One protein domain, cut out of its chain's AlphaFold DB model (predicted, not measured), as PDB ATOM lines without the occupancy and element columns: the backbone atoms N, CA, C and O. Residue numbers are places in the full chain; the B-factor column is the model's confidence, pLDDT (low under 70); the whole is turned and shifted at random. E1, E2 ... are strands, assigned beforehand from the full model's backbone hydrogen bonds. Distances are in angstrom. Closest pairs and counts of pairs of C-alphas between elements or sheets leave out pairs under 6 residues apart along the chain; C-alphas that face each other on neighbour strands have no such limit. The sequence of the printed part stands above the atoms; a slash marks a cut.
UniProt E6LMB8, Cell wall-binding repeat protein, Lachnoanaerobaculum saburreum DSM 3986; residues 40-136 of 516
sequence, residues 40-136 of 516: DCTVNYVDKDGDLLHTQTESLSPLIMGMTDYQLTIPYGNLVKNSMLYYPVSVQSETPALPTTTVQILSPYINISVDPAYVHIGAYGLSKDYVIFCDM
ATOM      1  N   ASP A  40     159.551 201.000 124.745       78.88
ATOM      2  CA  ASP A  40     160.764 201.324 125.486       78.88
ATOM      3  C   ASP A  40     161.768 200.197 125.232       78.88
ATOM      4  O   ASP A  40     161.552 199.049 125.613       78.88
ATOM      5  N   CYS A  41     162.864 200.477 124.541       77.88
ATOM      6  CA  CYS A  41     163.868 199.456 124.269       77.88
ATOM      7  C   CYS A  41     165.232 199.860 124.805       77.88
ATOM      8  O   CYS A  41     165.669 201.000 124.629       77.88
ATOM      9  N   THR A  42     165.921 198.889 125.397       84.69
ATOM     10  CA  THR A  42     167.345 198.972 125.701       84.69
ATOM     11  C   THR A  42     168.085 198.027 124.763       84.69
ATOM     12  O   THR A  42     167.811 196.834 124.694       84.69
ATOM     13  N   VAL A  43     169.017 198.567 123.989       87.69
ATOM     14  CA  VAL A  43     169.815 197.819 123.022       87.69
ATOM     15  C   VAL A  43     171.266 197.853 123.460       87.69
ATOM     16  O   VAL A  43     171.883 198.917 123.522       87.69
ATOM     17  N   ASN A  44     171.799 196.676 123.766       89.88
ATOM     18  CA  ASN A  44     173.197 196.466 124.099       89.88
ATOM     19  C   ASN A  44     173.935 195.988 122.852       89.88
ATOM     20  O   ASN A  44     173.652 194.917 122.320       89.88
ATOM     21  N   TYR A  45     174.888 196.786 122.391       91.06
ATOM     22  CA  TYR A  45     175.793 196.442 121.307       91.06
ATOM     23  C   TYR A  45     177.030 195.790 121.918       91.06
ATOM     24  O   TYR A  45     177.703 196.419 122.738       91.06
ATOM     25  N   VAL A  46     177.318 194.548 121.548       90.75
ATOM     26  CA  VAL A  46     178.440 193.755 122.075       90.75
ATOM     27  C   VAL A  46     179.357 193.301 120.943       90.75
ATOM     28  O   VAL A  46     178.904 193.181 119.805       90.75
ATOM     29  N   ASP A  47     180.637 193.063 121.224       89.25
ATOM     30  CA  ASP A  47     181.552 192.442 120.258       89.25
ATOM     31  C   ASP A  47     181.391 190.909 120.200       89.25
ATOM     32  O   ASP A  47     180.552 190.319 120.887       89.25
ATOM     33  N   LYS A  48     182.198 190.244 119.362       83.06
ATOM     34  CA  LYS A  48     182.189 188.780 119.188       83.06
ATOM     35  C   LYS A  48     182.459 187.985 120.474       83.06
ATOM     36  O   LYS A  48     182.080 186.820 120.546       83.06
ATOM     37  N   ASP A  49     183.141 188.589 121.447       84.94
ATOM     38  CA  ASP A  49     183.495 187.957 122.719       84.94
ATOM     39  C   ASP A  49     182.427 188.239 123.797       84.94
ATOM     40  O   ASP A  49     182.495 187.695 124.899       84.94
ATOM     41  N   GLY A  50     181.400 189.032 123.458       84.06
ATOM     42  CA  GLY A  50     180.298 189.412 124.339       84.06
ATOM     43  C   GLY A  50     180.582 190.652 125.186       84.06
ATOM     44  O   GLY A  50     179.773 190.994 126.049       84.06
ATOM     45  N   ASP A  51     181.699 191.346 124.955       89.12
ATOM     46  CA  ASP A  51     182.016 192.565 125.688       89.12
ATOM     47  C   ASP A  51     181.167 193.738 125.181       89.12
ATOM     48  O   ASP A  51     180.996 193.942 123.979       89.12
ATOM     49  N   LEU A  52     180.684 194.567 126.107       91.12
ATOM     50  CA  LEU A  52     179.837 195.715 125.793       91.12
ATOM     51  C   LEU A  52     180.611 196.820 125.050       91.12
ATOM     52  O   LEU A  52     181.604 197.346 125.552       91.12
ATOM     53  N   LEU A  53     180.099 197.217 123.883       90.81
ATOM     54  CA  LEU A  53     180.565 198.355 123.087       90.81
ATOM     55  C   LEU A  53     179.766 199.622 123.407       90.81
ATOM     56  O   LEU A  53     180.337 200.688 123.628       90.81
ATOM     57  N   HIS A  54     178.435 199.516 123.423       92.06
ATOM     58  CA  HIS A  54     177.532 200.644 123.646       92.06
ATOM     59  C   HIS A  54     176.161 200.171 124.146       92.06
ATOM     60  O   HIS A  54     175.704 199.095 123.771       92.06
ATOM     61  N   THR A  55     175.468 201.005 124.923       91.44
ATOM     62  CA  THR A  55     174.069 200.782 125.316       91.44
ATOM     63  C   THR A  55     173.231 201.979 124.889       91.44
ATOM     64  O   THR A  55     173.527 203.112 125.264       91.44
ATOM     65  N   GLN A  56     172.160 201.719 124.146       89.19
ATOM     66  CA  GLN A  56     171.190 202.717 123.703       89.19
ATOM     67  C   GLN A  56     169.850 202.430 124.374       89.19
ATOM     68  O   GLN A  56     169.372 201.303 124.333       89.19
ATOM     69  N   THR A  57     169.249 203.426 125.020       88.75
ATOM     70  CA  THR A  57     167.915 203.298 125.625       88.75
ATOM     71  C   THR A  57     167.018 204.388 125.067       88.75
ATOM     72  O   THR A  57     167.315 205.568 125.241       88.75
ATOM     73  N   GLU A  58     165.948 203.991 124.383       85.88
ATOM     74  CA  GLU A  58     165.041 204.907 123.688       85.88
ATOM     75  C   GLU A  58     163.580 204.455 123.792       85.88
ATOM     76  O   GLU A  58     163.286 203.261 123.843       85.88
ATOM     77  N   SER A  59     162.668 205.430 123.784       84.62
ATOM     78  CA  SER A  59     161.222 205.218 123.675       84.62
ATOM     79  C   SER A  59     160.786 205.457 122.230       84.62
ATOM     80  O   SER A  59     160.683 206.599 121.777       84.62
ATOM     81  N   LEU A  60     160.534 204.379 121.490       81.06
ATOM     82  CA  LEU A  60     160.208 204.421 120.070       81.06
ATOM     83  C   LEU A  60     158.710 204.595 119.841       81.06
ATOM     84  O   LEU A  60     157.879 203.961 120.491       81.06
ATOM     85  N   SER A  61     158.365 205.430 118.863       81.81
ATOM     86  CA  SER A  61     157.001 205.556 118.345       81.81
ATOM     87  C   SER A  61     156.822 204.678 117.101       81.81
ATOM     88  O   SER A  61     157.790 204.478 116.365       81.81
ATOM     89  N   PRO A  62     155.614 204.153 116.843       76.88
ATOM     90  CA  PRO A  62     155.369 203.305 115.685       76.88
ATOM     91  C   PRO A  62     155.485 204.113 114.387       76.88
ATOM     92  O   PRO A  62     155.093 205.281 114.337       76.88
ATOM     93  N   LEU A  63     155.987 203.480 113.324       75.94
ATOM     94  CA  LEU A  63     156.203 204.118 112.016       75.94
ATOM     95  C   LEU A  63     154.911 204.647 111.383       75.94
ATOM     96  O   LEU A  63     154.907 205.680 110.714       75.94
ATOM     97  N   ILE A  64     153.811 203.925 111.587       73.25
ATOM     98  CA  ILE A  64     152.471 204.287 111.130       73.25
ATOM     99  C   ILE A  64     151.527 204.137 112.322       73.25
ATOM    100  O   ILE A  64     151.582 203.154 113.059       73.25
ATOM    101  N   MET A  65     150.641 205.116 112.511       63.53
ATOM    102  CA  MET A  65     149.675 205.108 113.609       63.53
ATOM    103  C   MET A  65     148.806 203.837 113.565       63.53
ATOM    104  O   MET A  65     148.111 203.595 112.580       63.53
ATOM    105  N   GLY A  66     148.837 203.045 114.642       60.31
ATOM    106  CA  GLY A  66     148.118 201.769 114.753       60.31
ATOM    107  C   GLY A  66     148.882 200.532 114.260       60.31
ATOM    108  O   GLY A  66     148.315 199.444 114.291       60.31
ATOM    109  N   MET A  67     150.137 200.678 113.823       69.00
ATOM    110  CA  MET A  67     151.043 199.561 113.528       69.00
ATOM    111  C   MET A  67     152.005 199.289 114.692       69.00
ATOM    112  O   MET A  67     152.092 200.059 115.647       69.00
ATOM    113  N   THR A  68     152.725 198.176 114.598       74.25
ATOM    114  CA  THR A  68     153.657 197.662 115.613       74.25
ATOM    115  C   THR A  68     155.088 197.525 115.090       74.25
ATOM    116  O   THR A  68     155.895 196.783 115.650       74.25
ATOM    117  N   ASP A  69     155.394 198.257 114.018       80.50
ATOM    118  CA  ASP A  69     156.733 198.384 113.454       80.50
ATOM    119  C   ASP A  69     157.403 199.656 113.977       80.50
ATOM    120  O   ASP A  69     156.846 200.756 113.889       80.50
ATOM    121  N   TYR A  70     158.616 199.500 114.492       84.25
ATOM    122  CA  TYR A  70     159.423 200.547 115.105       84.25
ATOM    123  C   TYR A  70     160.800 200.608 114.440       84.25
ATOM    124  O   TYR A  70     161.327 199.586 113.996       84.25
ATOM    125  N   GLN A  71     161.393 201.802 114.398       87.81
ATOM    126  CA  GLN A  71     162.750 202.023 113.899       87.81
ATOM    127  C   GLN A  71     163.636 202.631 114.973       87.81
ATOM    128  O   GLN A  71     163.326 203.697 115.499       87.81
ATOM    129  N   LEU A  72     164.765 201.979 115.232       88.12
ATOM    130  CA  LEU A  72     165.854 202.512 116.039       88.12
ATOM    131  C   LEU A  72     167.009 202.914 115.121       88.12
ATOM    132  O   LEU A  72     167.404 202.137 114.251       88.12
ATOM    133  N   THR A  73     167.570 204.108 115.303       89.62
ATOM    134  CA  THR A  73     168.752 204.535 114.535       89.62
ATOM    135  C   THR A  73     170.007 203.904 115.123       89.62
ATOM    136  O   THR A  73     170.251 204.036 116.323       89.62
ATOM    137  N   ILE A  74     170.820 203.252 114.286       87.56
ATOM    138  CA  ILE A  74     172.074 202.635 114.725       87.56
ATOM    139  C   ILE A  74     173.096 203.740 115.047       87.56
ATOM    140  O   ILE A  74     173.390 204.576 114.184       87.56
ATOM    141  N   PRO A  75     173.704 203.748 116.246       88.12
ATOM    142  CA  PRO A  75     174.620 204.796 116.673       88.12
ATOM    143  C   PRO A  75     176.048 204.521 116.174       88.12
ATOM    144  O   PRO A  75     176.972 204.469 116.979       88.12
ATOM    145  N   TYR A  76     176.248 204.344 114.856       78.69
ATOM    146  CA  TYR A  76     177.524 203.892 114.266       78.69
ATOM    147  C   TYR A  76     178.753 204.615 114.831       78.69
ATOM    148  O   TYR A  76     179.711 203.959 115.204       78.69
ATOM    149  N   GLY A  77     178.714 205.945 114.978       77.25
ATOM    150  CA  GLY A  77     179.842 206.734 115.501       77.25
ATOM    151  C   GLY A  77     180.221 206.473 116.967       77.25
ATOM    152  O   GLY A  77     181.297 206.888 117.387       77.25
ATOM    153  N   ASN A  78     179.369 205.786 117.732       80.50
ATOM    154  CA  ASN A  78     179.584 205.462 119.144       80.50
ATOM    155  C   ASN A  78     179.926 203.983 119.375       80.50
ATOM    156  O   ASN A  78     180.262 203.615 120.499       80.50
ATOM    157  N   LEU A  79     179.847 203.134 118.345       87.12
ATOM    158  CA  LEU A  79     180.201 201.715 118.428       87.12
ATOM    159  C   LEU A  79     181.722 201.555 118.313       87.12
ATOM    160  O   LEU A  79     182.228 201.033 117.324       87.12
ATOM    161  N   VAL A  80     182.466 202.075 119.293       81.19
ATOM    162  CA  VAL A  80     183.934 202.135 119.255       81.19
ATOM    163  C   VAL A  80     184.544 201.465 120.480       81.19
ATOM    164  O   VAL A  80     184.206 201.801 121.611       81.19
ATOM    165  N   LYS A  81     185.523 200.581 120.265       84.31
ATOM    166  CA  LYS A  81     186.364 199.992 121.321       84.31
ATOM    167  C   LYS A  81     187.816 199.998 120.861       84.31
ATOM    168  O   LYS A  81     188.098 199.662 119.717       84.31
ATOM    169  N   ASN A  82     188.739 200.426 121.726       81.06
ATOM    170  CA  ASN A  82     190.169 200.569 121.401       81.06
ATOM    171  C   ASN A  82     190.447 201.385 120.115       81.06
ATOM    172  O   ASN A  82     191.348 201.052 119.353       81.06
ATOM    173  N   SER A  83     189.670 202.448 119.874       77.44
ATOM    174  CA  SER A  83     189.734 203.285 118.659       77.44
ATOM    175  C   SER A  83     189.314 202.595 117.349       77.44
ATOM    176  O   SER A  83     189.496 203.180 116.284       77.44
ATOM    177  N   MET A  84     188.730 201.394 117.408       76.56
ATOM    178  CA  MET A  84     188.178 200.673 116.254       76.56
ATOM    179  C   MET A  84     186.654 200.785 116.219       76.56
ATOM    180  O   MET A  84     186.010 200.688 117.262       76.56
ATOM    181  N   LEU A  85     186.096 200.989 115.024       83.94
ATOM    182  CA  LEU A  85     184.662 201.137 114.775       83.94
ATOM    183  C   LEU A  85     184.025 199.775 114.459       83.94
ATOM    184  O   LEU A  85     184.539 199.029 113.629       83.94
ATOM    185  N   TYR A  86     182.893 199.483 115.087       86.19
ATOM    186  CA  TYR A  86     182.150 198.233 114.950       86.19
ATOM    187  C   TYR A  86     180.806 198.469 114.253       86.19
ATOM    188  O   TYR A  86     180.198 199.534 114.369       86.19
ATOM    189  N   TYR A  87     180.319 197.448 113.547       86.62
ATOM    190  CA  TYR A  87     179.069 197.476 112.794       86.62
ATOM    191  C   TYR A  87     178.156 196.331 113.241       86.62
ATOM    192  O   TYR A  87     178.639 195.214 113.413       86.62
ATOM    193  N   PRO A  88     176.841 196.560 113.409       86.56
ATOM    194  CA  PRO A  88     175.889 195.497 113.719       86.56
ATOM    195  C   PRO A  88     175.866 194.400 112.649       86.56
ATOM    196  O   PRO A  88     175.672 194.698 111.471       86.56
ATOM    197  N   VAL A  89     176.004 193.140 113.064       87.31
ATOM    198  CA  VAL A  89     176.001 191.967 112.168       87.31
ATOM    199  C   VAL A  89     174.818 191.048 112.441       87.31
ATOM    200  O   VAL A  89     174.193 190.547 111.508       87.31
ATOM    201  N   SER A  90     174.480 190.817 113.709       84.88
ATOM    202  CA  SER A  90     173.360 189.943 114.064       84.88
ATOM    203  C   SER A  90     172.703 190.355 115.375       84.88
ATOM    204  O   SER A  90     173.272 191.099 116.172       84.88
ATOM    205  N   VAL A  91     171.475 189.887 115.588       79.56
ATOM    206  CA  VAL A  91     170.696 190.165 116.796       79.56
ATOM    207  C   VAL A  91     170.437 188.854 117.516       79.56
ATOM    208  O   VAL A  91     169.923 187.910 116.917       79.56
ATOM    209  N   GLN A  92     170.734 188.817 118.809       71.25
ATOM    210  CA  GLN A  92     170.251 187.782 119.708       71.25
ATOM    211  C   GLN A  92     169.278 188.437 120.684       71.25
ATOM    212  O   GLN A  92     169.651 189.244 121.532       71.25
ATOM    213  N   SER A  93     167.996 188.099 120.568       60.97
ATOM    214  CA  SER A  93     167.059 188.385 121.649       60.97
ATOM    215  C   SER A  93     167.354 187.404 122.780       60.97
ATOM    216  O   SER A  93     167.155 186.196 122.599       60.97
ATOM    217  N   GLU A  94     167.831 187.879 123.929       53.50
ATOM    218  CA  GLU A  94     167.878 187.018 125.107       53.50
ATOM    219  C   GLU A  94     166.449 186.576 125.464       53.50
ATOM    220  O   GLU A  94     165.471 187.318 125.381       53.50
ATOM    221  N   THR A  95     166.317 185.286 125.727       52.66
ATOM    222  CA  THR A  95     165.063 184.534 125.782       52.66
ATOM    223  C   THR A  95     164.077 184.955 126.884       52.66
ATOM    224  O   THR A  95     164.501 185.438 127.929       52.66
ATOM    225  N   PRO A  96     162.778 184.607 126.742       50.25
ATOM    226  CA  PRO A  96     162.133 184.128 125.529       50.25
ATOM    227  C   PRO A  96     161.574 185.325 124.759       50.25
ATOM    228  O   PRO A  96     160.773 186.108 125.279       50.25
ATOM    229  N   ALA A  97     161.955 185.430 123.486       51.62
ATOM    230  CA  ALA A  97     161.144 186.156 122.529       51.62
ATOM    231  C   ALA A  97     159.699 185.661 122.691       51.62
ATOM    232  O   ALA A  97     159.441 184.453 122.679       51.62
ATOM    233  N   LEU A  98     158.746 186.583 122.842       51.84
ATOM    234  CA  LEU A  98     157.398 186.249 122.399       51.84
ATOM    235  C   LEU A  98     157.569 185.752 120.951       51.84
ATOM    236  O   LEU A  98     158.355 186.369 120.226       51.84
ATOM    237  N   PRO A  99     156.937 184.639 120.539       50.56
ATOM    238  CA  PRO A  99     157.243 183.920 119.290       50.56
ATOM    239  C   PRO A  99     157.015 184.718 117.990       50.56
ATOM    240  O   PRO A  99     156.959 184.155 116.902       50.56
ATOM    241  N   THR A 100     156.828 186.026 118.099       56.66
ATOM    242  CA  THR A 100     156.165 186.879 117.136       56.66
ATOM    243  C   THR A 100     156.772 188.295 117.084       56.66
ATOM    244  O   THR A 100     156.193 189.191 116.476       56.66
ATOM    245  N   THR A 101     157.951 188.517 117.689       65.50
ATOM    246  CA  THR A 101     158.765 189.731 117.478       65.50
ATOM    247  C   THR A 101     159.888 189.439 116.483       65.50
ATOM    248  O   THR A 101     160.710 188.558 116.730       65.50
ATOM    249  N   THR A 102     159.958 190.185 115.380       72.88
ATOM    250  CA  THR A 102     161.070 190.098 114.421       72.88
ATOM    251  C   THR A 102     161.933 191.345 114.508       72.88
ATOM    252  O   THR A 102     161.430 192.456 114.348       72.88
ATOM    253  N   VAL A 103     163.235 191.160 114.722       79.81
ATOM    254  CA  VAL A 103     164.224 192.241 114.677       79.81
ATOM    255  C   VAL A 103     165.094 192.049 113.446       79.81
ATOM    256  O   VAL A 103     165.636 190.965 113.231       79.81
ATOM    257  N   GLN A 104     165.221 193.091 112.634       83.75
ATOM    258  CA  GLN A 104     166.053 193.080 111.437       83.75
ATOM    259  C   GLN A 104     166.975 194.294 111.423       83.75
ATOM    260  O   GLN A 104     166.531 195.426 111.604       83.75
ATOM    261  N   ILE A 105     168.258 194.053 111.172       84.06
ATOM    262  CA  ILE A 105     169.241 195.110 110.937       84.06
ATOM    263  C   ILE A 105     169.100 195.536 109.473       84.06
ATOM    264  O   ILE A 105     169.329 194.740 108.563       84.06
ATOM    265  N   LEU A 106     168.697 196.782 109.245       84.75
ATOM    266  CA  LEU A 106     168.523 197.395 107.930       84.75
ATOM    267  C   LEU A 106     169.223 198.749 107.935       84.75
ATOM    268  O   LEU A 106     168.584 199.788 108.098       84.75
ATOM    269  N   SER A 107     170.550 198.718 107.786       78.44
ATOM    270  CA  SER A 107     171.418 199.898 107.823       78.44
ATOM    271  C   SER A 107     170.798 201.081 107.055       78.44
ATOM    272  O   SER A 107     170.511 200.934 105.864       78.44
ATOM    273  N   PRO A 108     170.573 202.245 107.700       84.94
ATOM    274  CA  PRO A 108     171.130 202.678 108.989       84.94
ATOM    275  C   PRO A 108     170.244 202.424 110.233       84.94
ATOM    276  O   PRO A 108     170.528 202.968 111.302       84.94
ATOM    277  N   TYR A 109     169.177 201.636 110.115       87.88
ATOM    278  CA  TYR A 109     168.191 201.402 111.173       87.88
ATOM    279  C   TYR A 109     168.152 199.942 111.635       87.88
ATOM    280  O   TYR A 109     168.569 199.021 110.936       87.88
ATOM    281  N   ILE A 110     167.586 199.719 112.813       85.94
ATOM    282  CA  ILE A 110     167.085 198.417 113.242       85.94
ATOM    283  C   ILE A 110     165.562 198.498 113.206       85.94
ATOM    284  O   ILE A 110     164.968 199.341 113.882       85.94
ATOM    285  N   ASN A 111     164.939 197.630 112.413       87.31
ATOM    286  CA  ASN A 111     163.494 197.472 112.389       87.31
ATOM    287  C   ASN A 111     163.090 196.450 113.451       87.31
ATOM    288  O   ASN A 111     163.575 195.318 113.449       87.31
ATOM    289  N   ILE A 112     162.175 196.843 114.330       83.25
ATOM    290  CA  ILE A 112     161.583 195.979 115.348       83.25
ATOM    291  C   ILE A 112     160.096 195.874 115.030       83.25
ATOM    292  O   ILE A 112     159.374 196.859 115.145       83.25
ATOM    293  N   SER A 113     159.644 194.688 114.630       80.62
ATOM    294  CA  SER A 113     158.225 194.396 114.427       80.62
ATOM    295  C   SER A 113     157.721 193.545 115.579       80.62
ATOM    296  O   SER A 113     158.295 192.495 115.874       80.62
ATOM    297  N   VAL A 114     156.667 193.996 116.250       74.62
ATOM    298  CA  VAL A 114     156.009 193.264 117.337       74.62
ATOM    299  C   VAL A 114     154.668 192.753 116.825       74.62
ATOM    300  O   VAL A 114     153.920 193.506 116.222       74.62
ATOM    301  N   ASP A 115     154.304 191.498 117.057       67.50
ATOM    302  CA  ASP A 115     152.976 191.029 116.651       67.50
ATOM    303  C   ASP A 115     151.848 191.752 117.406       67.50
ATOM    304  O   ASP A 115     151.827 191.745 118.646       67.50
ATOM    305  N   PRO A 116     150.880 192.338 116.673       63.97
ATOM    306  CA  PRO A 116     149.720 193.014 117.242       63.97
ATOM    307  C   PRO A 116     148.948 192.191 118.280       63.97
ATOM    308  O   PRO A 116     148.405 192.767 119.222       63.97
ATOM    309  N   ALA A 117     148.913 190.857 118.155       58.72
ATOM    310  CA  ALA A 117     148.171 189.974 119.056       58.72
ATOM    311  C   ALA A 117     148.665 190.024 120.515       58.72
ATOM    312  O   ALA A 117     147.905 189.715 121.435       58.72
ATOM    313  N   TYR A 118     149.913 190.447 120.739       56.84
ATOM    314  CA  TYR A 118     150.540 190.507 122.061       56.84
ATOM    315  C   TYR A 118     150.572 191.912 122.671       56.84
ATOM    316  O   TYR A 118     151.012 192.076 123.808       56.84
ATOM    317  N   VAL A 119     150.040 192.920 121.974       54.31
ATOM    318  CA  VAL A 119     149.981 194.308 122.465       54.31
ATOM    319  C   VAL A 119     148.716 194.582 123.306       54.31
ATOM    320  O   VAL A 119     148.345 195.718 123.589       54.31
ATOM    321  N   HIS A 120     148.031 193.528 123.752       48.97
ATOM    322  CA  HIS A 120     146.766 193.611 124.488       48.97
ATOM    323  C   HIS A 120     146.910 193.589 126.020       48.97
ATOM    324  O   HIS A 120     146.061 193.029 126.714       48.97
ATOM    325  N   ILE A 121     147.938 194.231 126.583       45.66
ATOM    326  CA  ILE A 121     148.024 194.449 128.036       45.66
ATOM    327  C   ILE A 121     148.257 195.940 128.287       45.66
ATOM    328  O   ILE A 121     149.175 196.542 127.746       45.66
ATOM    329  N   GLY A 122     147.331 196.555 129.021       42.94
ATOM    330  CA  GLY A 122     147.128 198.000 129.045       42.94
ATOM    331  C   GLY A 122     148.308 198.857 129.518       42.94
ATOM    332  O   GLY A 122     149.107 198.447 130.346       42.94
ATOM    333  N   ALA A 123     148.309 200.098 129.024       40.44
ATOM    334  CA  ALA A 123     148.853 201.326 129.618       40.44
ATOM    335  C   ALA A 123     150.331 201.395 130.056       40.44
ATOM    336  O   ALA A 123     150.732 202.445 130.554       40.44
ATOM    337  N   TYR A 124     151.153 200.373 129.842       47.44
ATOM    338  CA  TYR A 124     152.569 200.412 130.206       47.44
ATOM    339  C   TYR A 124     153.423 200.029 129.002       47.44
ATOM    340  O   TYR A 124     153.158 199.014 128.359       47.44
ATOM    341  N   GLY A 125     154.398 200.886 128.682       53.06
ATOM    342  CA  GLY A 125     155.344 200.693 127.588       53.06
ATOM    343  C   GLY A 125     155.910 199.278 127.607       53.06
ATOM    344  O   GLY A 125     156.247 198.734 128.661       53.06
ATOM    345  N   LEU A 126     155.960 198.652 126.435       58.00
ATOM    346  CA  LEU A 126     156.654 197.381 126.291       58.00
ATOM    347  C   LEU A 126     158.137 197.681 126.517       58.00
ATOM    348  O   LEU A 126     158.715 198.411 125.724       58.00
ATOM    349  N   SER A 127     158.722 197.169 127.603       63.97
ATOM    350  CA  SER A 127     160.164 197.249 127.840       63.97
ATOM    351  C   SER A 127     160.838 195.987 127.310       63.97
ATOM    352  O   SER A 127     160.440 194.873 127.676       63.97
ATOM    353  N   LYS A 128     161.801 196.141 126.396       71.06
ATOM    354  CA  LYS A 128     162.542 195.019 125.804       71.06
ATOM    355  C   LYS A 128     164.033 195.299 125.717       71.06
ATOM    356  O   LYS A 128     164.439 196.342 125.207       71.06
ATOM    357  N   ASP A 129     164.802 194.291 126.110       76.62
ATOM    358  CA  ASP A 129     166.252 194.290 125.997       76.62
ATOM    359  C   ASP A 129     166.668 193.482 124.766       76.62
ATOM    360  O   ASP A 129     166.229 192.345 124.569       76.62
ATOM    361  N   TYR A 130     167.512 194.073 123.925       80.44
ATOM    362  CA  TYR A 130     168.078 193.423 122.747       80.44
ATOM    363  C   TYR A 130     169.597 193.398 122.850       80.44
ATOM    364  O   TYR A 130     170.208 194.394 123.238       80.44
ATOM    365  N   VAL A 131     170.209 192.281 122.453       85.31
ATOM    366  CA  VAL A 131     171.660 192.176 122.293       85.31
ATOM    367  C   VAL A 131     171.978 192.138 120.804       85.31
ATOM    368  O   VAL A 131     171.473 191.294 120.060       85.31
ATOM    369  N   ILE A 132     172.797 193.082 120.355       87.44
ATOM    370  CA  ILE A 132     173.252 193.193 118.973       87.44
ATOM    371  C   ILE A 132     174.736 192.882 118.936       87.44
ATOM    372  O   ILE A 132     175.552 193.634 119.466       87.44
ATOM    373  N   PHE A 133     175.079 191.788 118.266       88.50
ATOM    374  CA  PHE A 133     176.462 191.451 117.988       88.50
ATOM    375  C   PHE A 133     176.974 192.330 116.866       88.50
ATOM    376  O   PHE A 133     176.405 192.372 115.768       88.50
ATOM    377  N   CYS A 134     178.061 193.018 117.161       87.12
ATOM    378  CA  CYS A 134     178.770 193.856 116.230       87.12
ATOM    379  C   CYS A 134     180.116 193.224 115.904       87.12
ATOM    380  O   CYS A 134     180.777 192.646 116.766       87.12
ATOM    381  N   ASP A 135     180.531 193.387 114.657       85.12
ATOM    382  CA  ASP A 135     181.847 192.981 114.189       85.12
ATOM    383  C   ASP A 135     182.527 194.166 113.507       85.12
ATOM    384  O   ASP A 135     181.881 195.143 113.109       85.12
ATOM    385  N   MET A 136     183.843 194.097 113.392       78.56
ATOM    386  CA  MET A 136     184.591 195.056 112.590       78.56
ATOM    387  C   MET A 136     184.327 194.785 111.103       78.56
ATOM    388  O   MET A 136     184.135 193.631 110.708       78.56
TER     389      MET A 136
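Overview. This is residues 40 to 136 of the 516 residues of the protein "Cell wall-binding repeat protein" of Lachnoanaerobaculum saburreum DSM 3986 (UniProt E6LMB8). Two sheets lie face to face as an elongated sandwich, their strands at 40 degrees to each other: the strongly twisted sheet E2, E1, E7, E4 on one side and the sheet E3, E6, E5 on the other. Edge strand E2 comes near E3 and E4 near E5, giving the sandwich the look of a loosely closed barrel, with loops at both ends. The printed part has 97 residues, no named helix and seven strands, E1 to E7 along the chain; the class is all strand. The first sheet is mixed, the second antiparallel. The whole is compact, with a radius of gyration of the C-alphas of 13.9 A and spans of 44 by 25 by 20 A.

Arrangement. E1, residues 40 to 46, and E2, residues 52 to 60, form an antiparallel hairpin, with N 43 and O 56 2.8 A apart. E7, residues 126 to 135, is parallel to E1, with N 44 and O 130 at 2.8 A. E4, residues 87 to 92, is antiparallel to E7, with N 89 and O 133 at 2.8 A. In the other sheet E3, residues 69 to 73, is antiparallel to E6, residues 109 to 114, with N 70 and O 112 at 2.8 A. E5, residues 101 to 106, and E6 form a hairpin, with N 104 and O 111 at 2.9 A. The sheets' strands stand at 40 degrees to each other.

Along the chain. E1 begins at C-alpha 40, (160.764, 201.324, 125.486). E2 is 22.2 A long and E7 28.3 A, ending at C-alpha 135, (181.847, 192.981, 114.189).

Size, cuts and confidence. The C-alphas of Ser 83 and His 120, the two farthest apart, are 44.4 A apart. The printed part has no cut. The links E3 to E4 and E6 to E7 are long. The pLDDT is under 70 at residues 65 to 67, 93 to 101 and 115 to 127.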